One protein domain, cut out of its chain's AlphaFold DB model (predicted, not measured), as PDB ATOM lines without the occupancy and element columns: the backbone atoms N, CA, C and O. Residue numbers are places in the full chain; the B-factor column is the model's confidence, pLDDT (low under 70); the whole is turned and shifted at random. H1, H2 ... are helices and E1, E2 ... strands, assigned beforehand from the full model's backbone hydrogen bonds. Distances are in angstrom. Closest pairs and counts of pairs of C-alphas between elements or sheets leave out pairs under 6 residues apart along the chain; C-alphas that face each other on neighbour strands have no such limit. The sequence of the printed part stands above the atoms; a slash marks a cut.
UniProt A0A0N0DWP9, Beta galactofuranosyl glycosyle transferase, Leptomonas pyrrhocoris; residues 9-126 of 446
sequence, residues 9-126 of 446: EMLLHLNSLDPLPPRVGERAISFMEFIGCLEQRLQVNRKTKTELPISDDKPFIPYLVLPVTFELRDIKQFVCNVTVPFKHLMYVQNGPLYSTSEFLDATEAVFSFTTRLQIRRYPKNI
ATOM      1  N   GLU A   9       0.162  39.877  29.776       94.19
ATOM      2  CA  GLU A   9       1.239  38.935  30.102       94.19
ATOM      3  C   GLU A   9       0.741  37.837  31.048       94.19
ATOM      4  O   GLU A   9       0.933  36.652  30.781       94.19
ATOM      5  N   MET A  10      -0.003  38.220  32.089       94.38
ATOM      6  CA  MET A  10      -0.646  37.272  33.004       94.38
ATOM      7  C   MET A  10      -1.628  36.353  32.268       94.38
ATOM      8  O   MET A  10      -1.641  35.148  32.501       94.38
ATOM      9  N   LEU A  11      -2.441  36.893  31.355       94.25
ATOM     10  CA  LEU A  11      -3.389  36.084  30.587       94.25
ATOM     11  C   LEU A  11      -2.692  35.113  29.628       94.25
ATOM     12  O   LEU A  11      -3.136  33.974  29.490       94.25
ATOM     13  N   LEU A  12      -1.608  35.536  28.973       92.81
ATOM     14  CA  LEU A  12      -0.789  34.651  28.141       92.81
ATOM     15  C   LEU A  12      -0.173  33.526  28.978       92.81
ATOM     16  O   LEU A  12      -0.245  32.366  28.572       92.81
ATOM     17  N   HIS A  13       0.332  33.847  30.171       93.62
ATOM     18  CA  HIS A  13       0.850  32.861  31.117       93.62
ATOM     19  C   HIS A  13      -0.220  31.842  31.534       93.62
ATOM     20  O   HIS A  13      -0.032  30.645  31.328       93.62
ATOM     21  N   LEU A  14      -1.394  32.293  31.995       93.44
ATOM     22  CA  LEU A  14      -2.516  31.420  32.384       93.44
ATOM     23  C   LEU A  14      -3.016  30.531  31.233       93.44
ATOM     24  O   LEU A  14      -3.485  29.412  31.455       93.44
ATOM     25  N   ASN A  15      -2.923  31.009  29.990       92.06
ATOM     26  CA  ASN A  15      -3.227  30.201  28.811       92.06
ATOM     27  C   ASN A  15      -2.179  29.113  28.558       92.06
ATOM     28  O   ASN A  15      -2.544  28.050  28.064       92.06
ATOM     29  N   SER A  16      -0.918  29.363  28.917       89.50
ATOM     30  CA  SER A  16       0.191  28.417  28.757       89.50
ATOM     31  C   SER A  16       0.289  27.365  29.870       89.50
ATOM     32  O   SER A  16       0.982  26.368  29.697       89.50
ATOM     33  N   LEU A  17      -0.418  27.558  30.995       89.12
ATOM     34  CA  LEU A  17      -0.380  26.645  32.146       89.12
ATOM     35  C   LEU A  17      -0.890  25.232  31.848       89.12
ATOM     36  O   LEU A  17      -0.533  24.308  32.581       89.12
ATOM     37  N   ASP A  18      -1.707  25.053  30.804       82.44
ATOM     38  CA  ASP A  18      -1.981  23.716  30.285       82.44
ATOM     39  C   ASP A  18      -1.160  23.434  29.024       82.44
ATOM     40  O   ASP A  18      -1.442  24.014  27.970       82.44
ATOM     41  N   PRO A  19      -0.183  22.523  29.100       75.94
ATOM     42  CA  PRO A  19       0.616  22.142  27.947       75.94
ATOM     43  C   PRO A  19      -0.066  21.103  27.027       75.94
ATOM     44  O   PRO A  19       0.498  20.741  25.995       75.94
ATOM     45  N   LEU A  20      -1.252  20.579  27.368       84.75
ATOM     46  CA  LEU A  20      -1.974  19.609  26.543       84.75
ATOM     47  C   LEU A  20      -2.776  20.302  25.424       84.75
ATOM     48  O   LEU A  20      -3.615  21.165  25.700       84.75
ATOM     49  N   PRO A  21      -2.615  19.886  24.152       83.88
ATOM     50  CA  PRO A  21      -3.403  20.442  23.055       83.88
ATOM     51  C   PRO A  21      -4.884  20.032  23.170       83.88
ATOM     52  O   PRO A  21      -5.175  18.984  23.758       83.88
ATOM     53  N   PRO A  22      -5.829  20.794  22.583       87.12
ATOM     54  CA  PRO A  22      -7.230  20.382  22.437       87.12
ATOM     55  C   PRO A  22      -7.355  18.968  21.858       87.12
ATOM     56  O   PRO A  22      -6.535  18.556  21.034       87.12
ATOM     57  N   ARG A  23      -8.379  18.212  22.276       88.06
ATOM     58  CA  ARG A  23      -8.646  16.899  21.670       88.06
ATOM     59  C   ARG A  23      -9.117  17.091  20.224       88.06
ATOM     60  O   ARG A  23      -9.527  18.178  19.822       88.06
ATOM     61  N   VAL A  24      -9.071  16.026  19.424       87.06
ATOM     62  CA  VAL A  24      -9.558  16.068  18.035       87.06
ATOM     63  C   VAL A  24     -11.015  16.541  18.012       87.06
ATOM     64  O   VAL A  24     -11.858  15.972  18.699       87.06
ATOM     65  N   GLY A  25     -11.300  17.577  17.220       88.62
ATOM     66  CA  GLY A  25     -12.629  18.194  17.119       88.62
ATOM     67  C   GLY A  25     -12.906  19.294  18.149       88.62
ATOM     68  O   GLY A  25     -13.906  19.996  18.029       88.62
ATOM     69  N   GLU A  26     -12.017  19.496  19.119       91.56
ATOM     70  CA  GLU A  26     -12.106  20.588  20.081       91.56
ATOM     71  C   GLU A  26     -11.229  21.770  19.657       91.56
ATOM     72  O   GLU A  26     -10.167  21.612  19.053       91.56
ATOM     73  N   ARG A  27     -11.649  22.980  20.028       94.44
ATOM     74  CA  ARG A  27     -10.829  24.191  19.888       94.44
ATOM     75  C   ARG A  27     -10.183  24.564  21.211       94.44
ATOM     76  O   ARG A  27     -10.712  24.240  22.269       94.44
ATOM     77  N   ALA A  28      -9.084  25.308  21.166       93.75
ATOM     78  CA  ALA A  28      -8.515  25.892  22.375       93.75
ATOM     79  C   ALA A  28      -9.503  26.879  23.024       93.75
ATOM     80  O   ALA A  28     -10.187  27.636  22.329       93.75
ATOM     81  N   ILE A  29      -9.553  26.859  24.357       96.31
ATOM     82  CA  ILE A  29     -10.333  27.783  25.184       96.31
ATOM     83  C   ILE A  29      -9.342  28.583  26.021       96.31
ATOM     84  O   ILE A  29      -8.522  28.018  26.754       96.31
ATOM     85  N   SER A  30      -9.397  29.906  25.890       96.12
ATOM     86  CA  SER A  30      -8.564  30.793  26.703       96.12
ATOM     87  C   SER A  30      -9.069  30.858  28.149       96.12
ATOM     88  O   SER A  30     -10.227  30.558  28.429       96.12
ATOM     89  N   PHE A  31      -8.222  31.299  29.076       96.81
ATOM     90  CA  PHE A  31      -8.588  31.531  30.469       96.81
ATOM     91  C   PHE A  31      -9.808  32.455  30.581       96.81
ATOM     92  O   PHE A  31     -10.790  32.093  31.217       96.81
ATOM     93  N   MET A  32      -9.805  33.605  29.900       97.00
ATOM     94  CA  MET A  32     -10.921  34.559  29.984       97.00
ATOM     95  C   MET A  32     -12.211  34.043  29.353       97.00
ATOM     96  O   MET A  32     -13.303  34.398  29.798       97.00
ATOM     97  N   GLU A  33     -12.100  33.199  28.332       97.75
ATOM     98  CA  GLU A  33     -13.262  32.536  27.758       97.75
ATOM     99  C   GLU A  33     -13.859  31.517  28.736       97.75
ATOM    100  O   GLU A  33     -15.066  31.533  28.972       97.75
ATOM    101  N   PHE A  34     -13.013  30.711  29.382       98.06
ATOM    102  CA  PHE A  34     -13.422  29.824  30.468       98.06
ATOM    103  C   PHE A  34     -14.099  30.587  31.611       98.06
ATOM    104  O   PHE A  34     -15.177  30.186  32.044       98.06
ATOM    105  N   ILE A  35     -13.532  31.719  32.045       98.25
ATOM    106  CA  ILE A  35     -14.154  32.595  33.047       98.25
ATOM    107  C   ILE A  35     -15.542  33.062  32.582       98.25
ATOM    108  O   ILE A  35     -16.479  33.072  33.376       98.25
ATOM    109  N   GLY A  36     -15.708  33.403  31.300       98.31
ATOM    110  CA  GLY A  36     -17.010  33.758  30.728       98.31
ATOM    111  C   GLY A  36     -18.020  32.605  30.750       98.31
ATOM    112  O   GLY A  36     -19.172  32.809  31.129       98.31
ATOM    113  N   CYS A  37     -17.601  31.388  30.395       98.50
ATOM    114  CA  CYS A  37     -18.451  30.201  30.512       98.50
ATOM    115  C   CYS A  37     -18.845  29.947  31.973       98.50
ATOM    116  O   CYS A  37     -20.022  29.739  32.265       98.50
ATOM    117  N   LEU A  38     -17.876  30.013  32.891       98.44
ATOM    118  CA  LEU A  38     -18.078  29.762  34.313       98.44
ATOM    119  C   LEU A  38     -19.021  30.791  34.947       98.44
ATOM    120  O   LEU A  38     -19.931  30.406  35.674       98.44
ATOM    121  N   GLU A  39     -18.888  32.072  34.599       98.25
ATOM    122  CA  GLU A  39     -19.811  33.138  35.007       98.25
ATOM    123  C   GLU A  39     -21.262  32.820  34.610       98.25
ATOM    124  O   GLU A  39     -22.174  32.918  35.434       98.25
ATOM    125  N   GLN A  40     -21.473  32.354  33.375       97.62
ATOM    126  CA  GLN A  40     -22.799  31.945  32.907       97.62
ATOM    127  C   GLN A  40     -23.322  30.702  33.633       97.62
ATOM    128  O   GLN A  40     -24.512  30.632  33.944       97.62
ATOM    129  N   ARG A  41     -22.462  29.703  33.886       97.56
ATOM    130  CA  ARG A  41     -22.882  28.468  34.562       97.56
ATOM    131  C   ARG A  41     -23.193  28.706  36.038       97.56
ATOM    132  O   ARG A  41     -24.167  28.163  36.537       97.56
ATOM    133  N   LEU A  42     -22.425  29.552  36.719       97.88
ATOM    134  CA  LEU A  42     -22.687  29.937  38.108       97.88
ATOM    135  C   LEU A  42     -23.852  30.928  38.237       97.88
ATOM    136  O   LEU A  42     -24.292  31.191  39.355       97.88
ATOM    137  N   GLN A  43     -24.355  31.476  37.121       97.50
ATOM    138  CA  GLN A  43     -25.387  32.519  37.096       97.50
ATOM    139  C   GLN A  43     -24.988  33.696  37.992       97.50
ATOM    140  O   GLN A  43     -25.685  34.050  38.939       97.50
ATOM    141  N   VAL A  44     -23.828  34.283  37.715       97.81
ATOM    142  CA  VAL A  44     -23.320  35.460  38.427       97.81
ATOM    143  C   VAL A  44     -22.963  36.559  37.435       97.81
ATOM    144  O   VAL A  44     -22.846  36.317  36.238       97.81
ATOM    145  N   ASN A  45     -22.798  37.780  37.931       97.44
ATOM    146  CA  ASN A  45     -22.243  38.888  37.169       97.44
ATOM    147  C   ASN A  45     -20.985  39.379  37.881       97.44
ATOM    148  O   ASN A  45     -21.058  39.978  38.956       97.44
ATOM    149  N   ARG A  46     -19.822  39.122  37.281       94.94
ATOM    150  CA  ARG A  46     -18.520  39.447  37.880       94.94
ATOM    151  C   ARG A  46     -18.216  40.943  37.877       94.94
ATOM    152  O   ARG A  46     -17.472  41.411  38.732       94.94
ATOM    153  N   LYS A  47     -18.815  41.707  36.954       93.81
ATOM    154  CA  LYS A  47     -18.642  43.168  36.880       93.81
ATOM    155  C   LYS A  47     -19.373  43.871  38.015       93.81
ATOM    156  O   LYS A  47     -18.818  44.773  38.632       93.81
ATOM    157  N   THR A  48     -20.607  43.453  38.293       97.06
ATOM    158  CA  THR A  48     -21.408  43.996  39.402       97.06
ATOM    159  C   THR A  48     -21.167  43.266  40.719       97.06
ATOM    160  O   THR A  48     -21.613  43.751  41.753       97.06
ATOM    161  N   LYS A  49     -20.443  42.137  40.699       96.75
ATOM    162  CA  LYS A  49     -20.188  41.254  41.848       96.75
ATOM    163  C   LYS A  49     -21.478  40.776  42.518       96.75
ATOM    164  O   LYS A  49     -21.606  40.797  43.738       96.75
ATOM    165  N   THR A  50     -22.447  40.363  41.707       97.56
ATOM    166  CA  THR A  50     -23.766  39.926  42.180       97.56
ATOM    167  C   THR A  50     -24.094  38.529  41.692       97.56
ATOM    168  O   THR A  50     -23.816  38.184  40.542       97.56
ATOM    169  N   GLU A  51     -24.761  37.752  42.534       97.25
ATOM    170  CA  GLU A  51     -25.381  36.501  42.117       97.25
ATOM    171  C   GLU A  51     -26.734  36.765  41.448       97.25
ATOM    172  O   GLU A  51     -27.535  37.563  41.933       97.25
ATOM    173  N   LEU A  52     -26.990  36.094  40.326       95.81
ATOM    174  CA  LEU A  52     -28.279  36.104  39.640       95.81
ATOM    175  C   LEU A  52     -29.126  34.926  40.147       95.81
ATOM    176  O   LEU A  52     -28.574  33.881  40.517       95.81
ATOM    177  N   PRO A  53     -30.462  35.057  40.187       93.25
ATOM    178  CA  PRO A  53     -31.324  33.965  40.618       93.25
ATOM    179  C   PRO A  53     -31.211  32.774  39.658       93.25
ATOM    180  O   PRO A  53     -31.269  32.933  38.440       93.25
ATOM    181  N   ILE A  54     -31.082  31.574  40.222       92.62
ATOM    182  CA  ILE A  54     -31.276  30.316  39.495       92.62
ATOM    183  C   ILE A  54     -32.736  29.940  39.707       92.62
ATOM    184  O   ILE A  54     -33.168  29.825  40.851       92.62
ATOM    185  N   SER A  55     -33.503  29.827  38.624       87.38
ATOM    186  CA  SER A  55     -34.929  29.526  38.726       87.38
ATOM    187  C   SER A  55     -35.138  28.012  38.823       87.38
ATOM    188  O   SER A  55     -34.580  27.251  38.029       87.38
ATOM    189  N   ASP A  56     -35.914  27.577  39.818       81.56
ATOM    190  CA  ASP A  56     -36.141  26.152  40.113       81.56
ATOM    191  C   ASP A  56     -37.003  25.453  39.039       81.56
ATOM    192  O   ASP A  56     -37.064  24.229  38.959       81.56
ATOM    193  N   ASP A  57     -37.648  26.239  38.180       84.88
ATOM    194  CA  ASP A  57     -38.435  25.836  37.014       84.88
ATOM    195  C   ASP A  57     -37.581  25.484  35.780       84.88
ATOM    196  O   ASP A  57     -38.109  24.970  34.789       84.88
ATOM    197  N   LYS A  58     -36.259  25.693  35.828       91.94
ATOM    198  CA  LYS A  58     -35.320  25.280  34.773       91.94
ATOM    199  C   LYS A  58     -34.380  24.176  35.263       91.94
ATOM    200  O   LYS A  58     -34.044  24.144  36.438       91.94
ATOM    201  N   PRO A  59     -33.890  23.284  34.381       95.00
ATOM    202  CA  PRO A  59     -32.890  22.288  34.762       95.00
ATOM    203  C   PRO A  59     -31.605  22.935  35.291       95.00
ATOM    204  O   PRO A  59     -31.026  23.790  34.622       95.00
ATOM    205  N   PHE A  60     -31.132  22.486  36.453       96.69
ATOM    206  CA  PHE A  60     -29.866  22.903  37.062       96.69
ATOM    207  C   PHE A  60     -29.210  21.734  37.803       96.69
ATOM    208  O   PHE A  60     -29.866  20.746  38.140       96.69
ATOM    209  N   ILE A  61     -27.906  21.840  38.059       97.94
ATOM    210  CA  ILE A  61     -27.183  20.910  38.932       97.94
ATOM    211  C   ILE A  61     -27.064  21.553  40.325       97.94
ATOM    212  O   ILE A  61     -26.418  22.597  40.444       97.94
ATOM    213  N   PRO A  62     -27.653  20.968  41.387       98.12
ATOM    214  CA  PRO A  62     -27.581  21.515  42.740       98.12
ATOM    215  C   PRO A  62     -26.153  21.576  43.280       98.12
ATOM    216  O   PRO A  62     -25.751  22.571  43.869       98.12
ATOM    217  N   TYR A  63     -25.371  20.524  43.053       98.81
ATOM    218  CA  TYR A  63     -23.989  20.465  43.499       98.81
ATOM    219  C   TYR A  63     -23.160  19.632  42.528       98.81
ATOM    220  O   TYR A  63     -23.509  18.483  42.259       98.81
ATOM    221  N   LEU A  64     -22.068  20.194  42.016       98.69
ATOM    222  CA  LEU A  64     -21.099  19.503  41.170       98.69
ATOM    223  C   LEU A  64     -19.717  19.523  41.827       98.69
ATOM    224  O   LEU A  64     -19.239  20.578  42.243       98.69
ATOM    225  N   VAL A  65     -19.054  18.369  41.871       98.69
ATOM    226  CA  VAL A  65     -17.622  18.279  42.167       98.69
ATOM    227  C   VAL A  65     -16.826  17.933  40.914       98.69
ATOM    228  O   VAL A  65     -17.224  17.071  40.133       98.69
ATOM    229  N   LEU A  66     -15.676  18.588  40.766       97.62
ATOM    230  CA  LEU A  66     -14.649  18.265  39.783       97.62
ATOM    231  C   LEU A  66     -13.304  18.099  40.511       97.62
ATOM    232  O   LEU A  66     -12.674  19.097  40.879       97.62
ATOM    233  N   PRO A  67     -12.855  16.861  40.783       96.06
ATOM    234  CA  PRO A  67     -11.490  16.614  41.233       96.06
ATOM    235  C   PRO A  67     -10.507  16.958  40.108       96.06
ATOM    236  O   PRO A  67     -10.581  16.390  39.022       96.06
ATOM    237  N   VAL A  68      -9.582  17.885  40.348       94.12
ATOM    238  CA  VAL A  68      -8.637  18.385  39.337       94.12
ATOM    239  C   VAL A  68      -7.225  18.039  39.750       94.12
ATOM    240  O   VAL A  68      -6.829  18.283  40.886       94.12
ATOM    241  N   THR A  69      -6.431  17.514  38.827       90.44
ATOM    242  CA  THR A  69      -5.009  17.296  39.077       90.44
ATOM    243  C   THR A  69      -4.153  18.053  38.080       90.44
ATOM    244  O   THR A  69      -3.360  18.892  38.494       90.44
ATOM    245  N   PHE A  70      -4.343  17.803  36.785       88.62
ATOM    246  CA  PHE A  70      -3.608  18.454  35.691       88.62
ATOM    247  C   PHE A  70      -4.505  18.824  34.501       88.62
ATOM    248  O   PHE A  70      -4.038  19.426  33.542       88.62
ATOM    249  N   GLU A  71      -5.780  18.439  34.533       89.62
ATOM    250  CA  GLU A  71      -6.691  18.404  33.390       89.62
ATOM    251  C   GLU A  71      -7.292  19.790  33.061       89.62
ATOM    252  O   GLU A  71      -8.498  19.924  32.841       89.62
ATOM    253  N   LEU A  72      -6.467  20.843  33.038       92.00
ATOM    254  CA  LEU A  72      -6.900  22.242  32.900       92.00
ATOM    255  C   LEU A  72      -7.650  22.516  31.576       92.00
ATOM    256  O   LEU A  72      -8.598  23.293  31.525       92.00
ATOM    257  N   ARG A  73      -7.277  21.843  30.495       91.62
ATOM    258  CA  ARG A  73      -7.888  21.861  29.166       91.62
ATOM    259  C   ARG A  73      -9.265  21.250  29.256       91.62
ATOM    260  O   ARG A  73     -10.219  21.807  28.728       91.62
ATOM    261  N   ASP A  74      -9.364  20.108  29.921       93.38
ATOM    262  CA  ASP A  74     -10.607  19.362  30.016       93.38
ATOM    263  C   ASP A  74     -11.616  20.085  30.919       93.38
ATOM    264  O   ASP A  74     -12.768  20.191  30.515       93.38
ATOM    265  N   ILE A  75     -11.209  20.721  32.031       95.25
ATOM    266  CA  ILE A  75     -12.141  21.558  32.819       95.25
ATOM    267  C   ILE A  75     -12.634  22.782  32.034       95.25
ATOM    268  O   ILE A  75     -13.797  23.167  32.177       95.25
ATOM    269  N   LYS A  76     -11.788  23.377  31.177       96.25
ATOM    270  CA  LYS A  76     -12.196  24.490  30.305       96.25
ATOM    271  C   LYS A  76     -13.264  24.033  29.316       96.25
ATOM    272  O   LYS A  76     -14.305  24.677  29.199       96.25
ATOM    273  N   GLN A  77     -13.029  22.902  28.648       95.38
ATOM    274  CA  GLN A  77     -14.001  22.306  27.730       95.38
ATOM    275  C   GLN A  77     -15.288  21.915  28.447       95.38
ATOM    276  O   GLN A  77     -16.366  22.253  27.973       95.38
ATOM    277  N   PHE A  78     -15.181  21.255  29.600       95.94
ATOM    278  CA  PHE A  78     -16.314  20.810  30.398       95.94
ATOM    279  C   PHE A  78     -17.250  21.977  30.718       95.94
ATOM    280  O   PHE A  78     -18.429  21.939  30.368       95.94
ATOM    281  N   VAL A  79     -16.730  23.050  31.322       97.25
ATOM    282  CA  VAL A  79     -17.564  24.181  31.756       97.25
ATOM    283  C   VAL A  79     -18.183  24.921  30.572       97.25
ATOM    284  O   VAL A  79     -19.338  25.336  30.657       97.25
ATOM    285  N   CYS A  80     -17.455  25.066  29.462       96.56
ATOM    286  CA  CYS A  80     -17.994  25.692  28.254       96.56
ATOM    287  C   CYS A  80     -18.965  24.794  27.473       96.56
ATOM    288  O   CYS A  80     -19.745  25.301  26.669       96.56
ATOM    289  N   ASN A  81     -18.941  23.481  27.698       94.88
ATOM    290  CA  ASN A  81     -19.829  22.531  27.042       94.88
ATOM    291  C   ASN A  81     -21.106  22.236  27.847       94.88
ATOM    292  O   ASN A  81     -22.139  21.937  27.251       94.88
ATOM    293  N   VAL A  82     -21.083  22.359  29.177       94.88
ATOM    294  CA  VAL A  82     -22.293  22.231  30.002       94.88
ATOM    295  C   VAL A  82     -23.310  23.309  29.621       94.88
ATOM    296  O   VAL A  82     -22.994  24.493  29.589       94.88
ATOM    297  N   THR A  83     -24.569  22.926  29.395       92.00
ATOM    298  CA  THR A  83     -25.640  23.832  28.936       92.00
ATOM    299  C   THR A  83     -26.564  24.349  30.044       92.00
ATOM    300  O   THR A  83     -27.355  25.256  29.799       92.00
ATOM    301  N   VAL A  84     -26.413  23.849  31.269       95.50
ATOM    302  CA  VAL A  84     -27.252  24.160  32.440       95.50
ATOM    303  C   VAL A  84     -26.448  24.861  33.544       95.50
ATOM    304  O   VAL A  84     -25.225  24.721  33.581       95.50
ATOM    305  N   PRO A  85     -27.088  25.617  34.449       97.19
ATOM    306  CA  PRO A  85     -26.394  26.240  35.568       97.19
ATOM    307  C   PRO A  85     -26.029  25.258  36.694       97.19
ATOM    308  O   PRO A  85     -26.657  24.207  36.865       97.19
ATOM    309  N   PHE A  86     -25.036  25.650  37.495       95.88
ATOM    310  CA  PHE A  86     -24.665  25.030  38.767       95.88
ATOM    311  C   PHE A  86     -25.130  25.930  39.913       95.88
ATOM    312  O   PHE A  86     -24.859  27.131  39.894       95.88
ATOM    313  N   LYS A  87     -25.780  25.358  40.929       96.50
ATOM    314  CA  LYS A  87     -26.046  26.086  42.178       96.50
ATOM    315  C   LYS A  87     -24.785  26.150  43.037       96.50
ATOM    316  O   LYS A  87     -24.424  27.228  43.493       96.50
ATOM    317  N   HIS A  88     -24.069  25.029  43.131       98.38
ATOM    318  CA  HIS A  88     -22.752  24.928  43.759       98.38
ATOM    319  C   HIS A  88     -21.783  24.141  42.877       98.38
ATOM    320  O   HIS A  88     -22.115  23.064  42.378       98.38
ATOM    321  N   LEU A  89     -20.568  24.658  42.715       98.75
ATOM    322  CA  LEU A  89     -19.450  23.993  42.058       98.75
ATOM    323  C   LEU A  89     -18.247  23.972  42.999       98.75
ATOM    324  O   LEU A  89     -17.820  25.013  43.499       98.75
ATOM    325  N   MET A  90     -17.660  22.794  43.186       98.75
ATOM    326  CA  MET A  90     -16.399  22.643  43.894       98.75
ATOM    327  C   MET A  90     -15.326  22.040  42.992       98.75
ATOM    328  O   MET A  90     -15.462  20.907  42.530       98.75
ATOM    329  N   TYR A  91     -14.219  22.761  42.829       98.50
ATOM    330  CA  TYR A  91     -12.970  22.165  42.372       98.50
ATOM    331  C   TYR A  91     -12.189  21.639  43.571       98.50
ATOM    332  O   TYR A  91     -11.963  22.361  44.545       98.50
ATOM    333  N   VAL A  92     -11.744  20.387  43.489       98.19
ATOM    334  CA  VAL A  92     -10.845  19.799  44.486       98.19
ATOM    335  C   VAL A  92      -9.518  19.502  43.811       98.19
ATOM    336  O   VAL A  92      -9.394  18.512  43.095       98.19
ATOM    337  N   GLN A  93      -8.523  20.359  44.025       96.19
ATOM    338  CA  GLN A  93      -7.176  20.100  43.540       96.19
ATOM    339  C   GLN A  93      -6.577  18.919  44.308       96.19
ATOM    340  O   GLN A  93      -6.379  19.007  45.519       96.19
ATOM    341  N   ASN A  94      -6.270  17.837  43.598       93.81
ATOM    342  CA  ASN A  94      -5.826  16.557  44.143       93.81
ATOM    343  C   ASN A  94      -4.364  16.246  43.773       93.81
ATOM    344  O   ASN A  94      -4.051  15.231  43.140       93.81
ATOM    345  N   GLY A  95      -3.441  17.127  44.159       91.25
ATOM    346  CA  GLY A  95      -2.024  16.934  43.879       91.25
ATOM    347  C   GLY A  95      -1.179  18.213  43.878       91.25
ATOM    348  O   GLY A  95      -1.701  19.326  43.960       91.25
ATOM    349  N   PRO A  96       0.150  18.052  43.746       89.94
ATOM    350  CA  PRO A  96       1.138  19.106  43.982       89.94
ATOM    351  C   PRO A  96       1.388  20.043  42.790       89.94
ATOM    352  O   PRO A  96       2.359  20.796  42.819       89.94
ATOM    353  N   LEU A  97       0.617  19.960  41.703       91.25
ATOM    354  CA  LEU A  97       0.971  20.657  40.464       91.25
ATOM    355  C   LEU A  97       0.761  22.169  40.583       91.25
ATOM    356  O   LEU A  97      -0.360  22.643  40.751       91.25
ATOM    357  N   TYR A  98       1.863  22.913  40.455       90.50
ATOM    358  CA  TYR A  98       1.877  24.369  40.561       90.50
ATOM    359  C   TYR A  98       1.018  25.043  39.484       90.50
ATOM    360  O   TYR A  98       0.275  25.965  39.802       90.50
ATOM    361  N   SER A  99       1.051  24.548  38.243       90.75
ATOM    362  CA  SER A  99       0.213  25.075  37.157       90.75
ATOM    363  C   SER A  99      -1.278  24.988  37.481       90.75
ATOM    364  O   SER A  99      -2.029  25.925  37.224       90.75
ATOM    365  N   THR A 100      -1.706  23.890  38.105       92.88
ATOM    366  CA  THR A 100      -3.084  23.723  38.571       92.88
ATOM    367  C   THR A 100      -3.409  24.685  39.706       92.88
ATOM    368  O   THR A 100      -4.454  25.331  39.653       92.88
ATOM    369  N   SER A 101      -2.511  24.832  40.688       94.31
ATOM    370  CA  SER A 101      -2.679  25.812  41.769       94.31
ATOM    371  C   SER A 101      -2.853  27.222  41.214       94.31
ATOM    372  O   SER A 101      -3.832  27.881  41.534       94.31
ATOM    373  N   GLU A 102      -1.955  27.669  40.336       94.06
ATOM    374  CA  GLU A 102      -1.965  29.034  39.809       94.06
ATOM    375  C   GLU A 102      -3.214  29.319  38.961       94.06
ATOM    376  O   GLU A 102      -3.838  30.374  39.091       94.06
ATOM    377  N   PHE A 103      -3.638  28.353  38.140       95.31
ATOM    378  CA  PHE A 103      -4.881  28.457  37.378       95.31
ATOM    379  C   PHE A 103      -6.105  28.605  38.295       95.31
ATOM    380  O   PHE A 103      -6.985  29.442  38.056       95.31
ATOM    381  N   LEU A 104      -6.172  27.791  39.349       96.50
ATOM    382  CA  LEU A 104      -7.274  27.817  40.303       96.50
ATOM    383  C   LEU A 104      -7.223  29.061  41.202       96.50
ATOM    384  O   LEU A 104      -8.276  29.622  41.479       96.50
ATOM    385  N   ASP A 105      -6.044  29.560  41.576       96.12
ATOM    386  CA  ASP A 105      -5.864  30.823  42.309       96.12
ATOM    387  C   ASP A 105      -6.414  32.010  41.517       96.12
ATOM    388  O   ASP A 105      -7.185  32.816  42.044       96.12
ATOM    389  N   ALA A 106      -6.075  32.095  40.227       96.81
ATOM    390  CA  ALA A 106      -6.621  33.120  39.345       96.81
ATOM    391  C   ALA A 106      -8.147  32.986  39.205       96.81
ATOM    392  O   ALA A 106      -8.865  33.986  39.239       96.81
ATOM    393  N   THR A 107      -8.655  31.755  39.094       97.50
ATOM    394  CA  THR A 107     -10.100  31.488  39.011       97.50
ATOM    395  C   THR A 107     -10.823  31.904  40.298       97.50
ATOM    396  O   THR A 107     -11.837  32.597  40.238       97.50
ATOM    397  N   GLU A 108     -10.294  31.540  41.468       97.50
ATOM    398  CA  GLU A 108     -10.853  31.901  42.776       97.50
ATOM    399  C   GLU A 108     -10.878  33.416  42.976       97.50
ATOM    400  O   GLU A 108     -11.881  33.965  43.424       97.50
ATOM    401  N   ALA A 109      -9.805  34.110  42.586       96.62
ATOM    402  CA  ALA A 109      -9.724  35.560  42.704       96.62
ATOM    403  C   ALA A 109     -10.867  36.261  41.949       96.62
ATOM    404  O   ALA A 109     -11.495  37.171  42.502       96.62
ATOM    405  N   VAL A 110     -11.185  35.803  40.730       97.19
ATOM    406  CA  VAL A 110     -12.284  36.346  39.910       97.19
ATOM    407  C   VAL A 110     -13.646  36.163  40.583       97.19
ATOM    408  O   VAL A 110     -14.471  37.075  40.547       97.19
ATOM    409  N   PHE A 111     -13.883  35.006  41.204       97.69
ATOM    410  CA  PHE A 111     -15.183  34.627  41.769       97.69
ATOM    411  C   PHE A 111     -15.267  34.757  43.296       97.69
ATOM    412  O   PHE A 111     -16.255  34.343  43.890       97.69
ATOM    413  N   SER A 112     -14.292  35.406  43.935       96.44
ATOM    414  CA  SER A 112     -14.217  35.604  45.395       96.44
ATOM    415  C   SER A 112     -15.430  36.308  46.030       96.44
ATOM    416  O   SER A 112     -15.568  36.321  47.251       96.44
ATOM    417  N   PHE A 113     -16.314  36.898  45.221       97.19
ATOM    418  CA  PHE A 113     -17.536  37.573  45.661       97.19
ATOM    419  C   PHE A 113     -18.757  36.646  45.813       97.19
ATOM    420  O   PHE A 113     -19.790  37.103  46.293       97.19
ATOM    421  N   THR A 114     -18.678  35.385  45.379       97.69
ATOM    422  CA  THR A 114     -19.789  34.418  45.424       97.69
ATOM    423  C   THR A 114     -19.385  33.167  46.192       97.69
ATOM    424  O   THR A 114     -18.233  32.743  46.151       97.69
ATOM    425  N   THR A 115     -20.344  32.540  46.872       95.81
ATOM    426  CA  THR A 115     -20.134  31.249  47.546       95.81
ATOM    427  C   THR A 115     -20.452  30.049  46.654       95.81
ATOM    428  O   THR A 115     -20.214  28.915  47.068       95.81
ATOM    429  N   ARG A 116     -20.976  30.275  45.439       97.50
ATOM    430  CA  ARG A 116     -21.345  29.215  44.480       97.50
ATOM    431  C   ARG A 116     -20.140  28.485  43.896       97.50
ATOM    432  O   ARG A 116     -20.298  27.378  43.389       97.50
ATOM    433  N   LEU A 117     -18.952  29.090  43.952       98.50
ATOM    434  CA  LEU A 117     -17.691  28.449  43.596       98.50
ATOM    435  C   LEU A 117     -16.854  28.223  44.851       98.50
ATOM    436  O   LEU A 117     -16.577  29.159  45.596       98.50
ATOM    437  N   GLN A 118     -16.387  26.993  45.039       98.19
ATOM    438  CA  GLN A 118     -15.372  26.677  46.035       98.19
ATOM    439  C   GLN A 118     -14.180  25.982  45.400       98.19
ATOM    440  O   GLN A 118     -14.324  25.105  44.549       98.19
ATOM    441  N   ILE A 119     -12.989  26.346  45.861       98.12
ATOM    442  CA  ILE A 119     -11.744  25.715  45.449       98.12
ATOM    443  C   ILE A 119     -11.065  25.174  46.705       98.12
ATOM    444  O   ILE A 119     -10.770  25.903  47.650       98.12
ATOM    445  N   ARG A 120     -10.846  23.858  46.746       97.69
ATOM    446  CA  ARG A 120     -10.143  23.181  47.844       97.69
ATOM    447  C   ARG A 120      -8.818  22.642  47.335       97.69
ATOM    448  O   ARG A 120      -8.787  21.914  46.348       97.69
ATOM    449  N   ARG A 121      -7.730  23.013  48.010       95.00
ATOM    450  CA  ARG A 121      -6.365  22.684  47.592       95.00
ATOM    451  C   ARG A 121      -5.772  21.609  48.480       95.00
ATOM    452  O   ARG A 121      -5.653  21.806  49.686       95.00
ATOM    453  N   TYR A 122      -5.348  20.511  47.864       94.12
ATOM    454  CA  TYR A 122      -4.582  19.467  48.526       94.12
ATOM    455  C   TYR A 122      -3.238  19.312  47.807       94.12
ATOM    456  O   TYR A 122      -3.183  18.744  46.715       94.12
ATOM    457  N   PRO A 123      -2.133  19.809  48.400       83.56
ATOM    458  CA  PRO A 123      -0.806  19.726  47.785       83.56
ATOM    459  C   PRO A 123      -0.277  18.286  47.731       83.56
ATOM    460  O   PRO A 123       0.679  17.996  47.020       83.56
ATOM    461  N   LYS A 124      -0.896  17.359  48.467       87.75
ATOM    462  CA  LYS A 124      -0.689  15.916  48.323       87.75
ATOM    463  C   LYS A 124      -1.883  15.314  47.593       87.75
ATOM    464  O   LYS A 124      -3.004  15.784  47.758       87.75
ATOM    465  N   ASN A 125      -1.648  14.248  46.831       90.56
ATOM    466  CA  ASN A 125      -2.752  13.448  46.316       90.56
ATOM    467  C   ASN A 125      -3.452  12.776  47.510       90.56
ATOM    468  O   ASN A 125      -2.809  12.075  48.283       90.56
ATOM    469  N   ILE A 126      -4.742  13.040  47.691       92.12
ATOM    470  CA  ILE A 126      -5.579  12.468  48.753       92.12
ATOM    471  C   ILE A 126      -6.469  11.329  48.238       92.12
ATOM    472  O   ILE A 126      -7.310  10.824  48.984       92.12
TER     473      ILE A 126
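This is residues 9 to 126 of the 446 residues of the protein "Beta galactofuranosyl glycosyle transferase" of Leptomonas pyrrhocoris (UniProt A0A0N0DWP9). A small wall of three parallel strands, E1, E2 and E3, has the longest helix, H4, packed along one face over E2 and E3. H2 and H3 touch each other and only graze the sheet, while H1 meets the first residues of H2 and comes close to H4; two long loops, residues 17 to 30 and 43 to 60, run at the outside. The printed part has 118 residues with four named helices and three named strands, in the order H1 H2 E1 H3 E2 H4 E3, and its class is mixed, helices and strands. The sheet runs E1 E2 E3, all parallel. The whole is compact, with a radius of gyration of the C-alphas of 14.1 A and spans of 40 by 33 by 26 A.

H1, residues 9 to 16, begins at C-alpha 9 at (1.239, 38.935, 30.102). H2 follows as residues 31 to 42, 16.1 A from first to last C-alpha. E1 is residues 61 to 68, 18.7 A, and H3 is residues 72 to 81. E2, residues 86 to 94, measures 21.3 A and begins at C-alpha 86 at (-24.665, 25.030, 38.767). H4, residues 98 to 111, measures 19.9 A. E3, residues 117 to 122, measures 16.6 A and ends at C-alpha 122 at (-4.582, 19.467, 48.526).

E2 is the inner strand; N 66 and O 90, 2.9 A apart, are within hydrogen-bond range across E1 and E2, and N 93 and O 120, 2.8 A, across E2 and E3. E1, H3, E2 and E2, H4, E3 are strand-helix-strand units, two parallel neighbour strands with a helix between, each with a right-handed crossover. H4 is on the sheet at a height of 9.5 A and runs along the strands, at 23 degrees to E2 on the local plane; its closest C-alphas to E3 are those of Glu 108 and Ile 119, 6.8 A. H2 and H3 touch at a steep tilt of 46 degrees, the same way, their closest C-alphas being those of Cys 37 and Cys 80, 5.1 A. H2 only grazes the sheet with residues 38 to 42, and H3 with residues 74 to 78. H1 touches H2 at residues 31 to 32 alone, about perpendicular at 78 degrees, the closest C-alphas being those of Asn 15 and Phe 31, 5.8 A. H1 and H4 are close but not clearly touching; H1 and H3 are apart. In H1, H2, H3 and H4 every O i to N i+4 pair is within hydrogen-bond range.

The C-alphas farthest apart are those of Glu 9 and Asp 57, 42.3 A. The printed part has no cut. The links H1 to H2 and H2 to E1 are long; the other four are tight. In the second, residues 44 to 45 pair with 50 to 51, antiparallel. The mean pLDDT of the printed part is 94.3, and no printed residue is under 70.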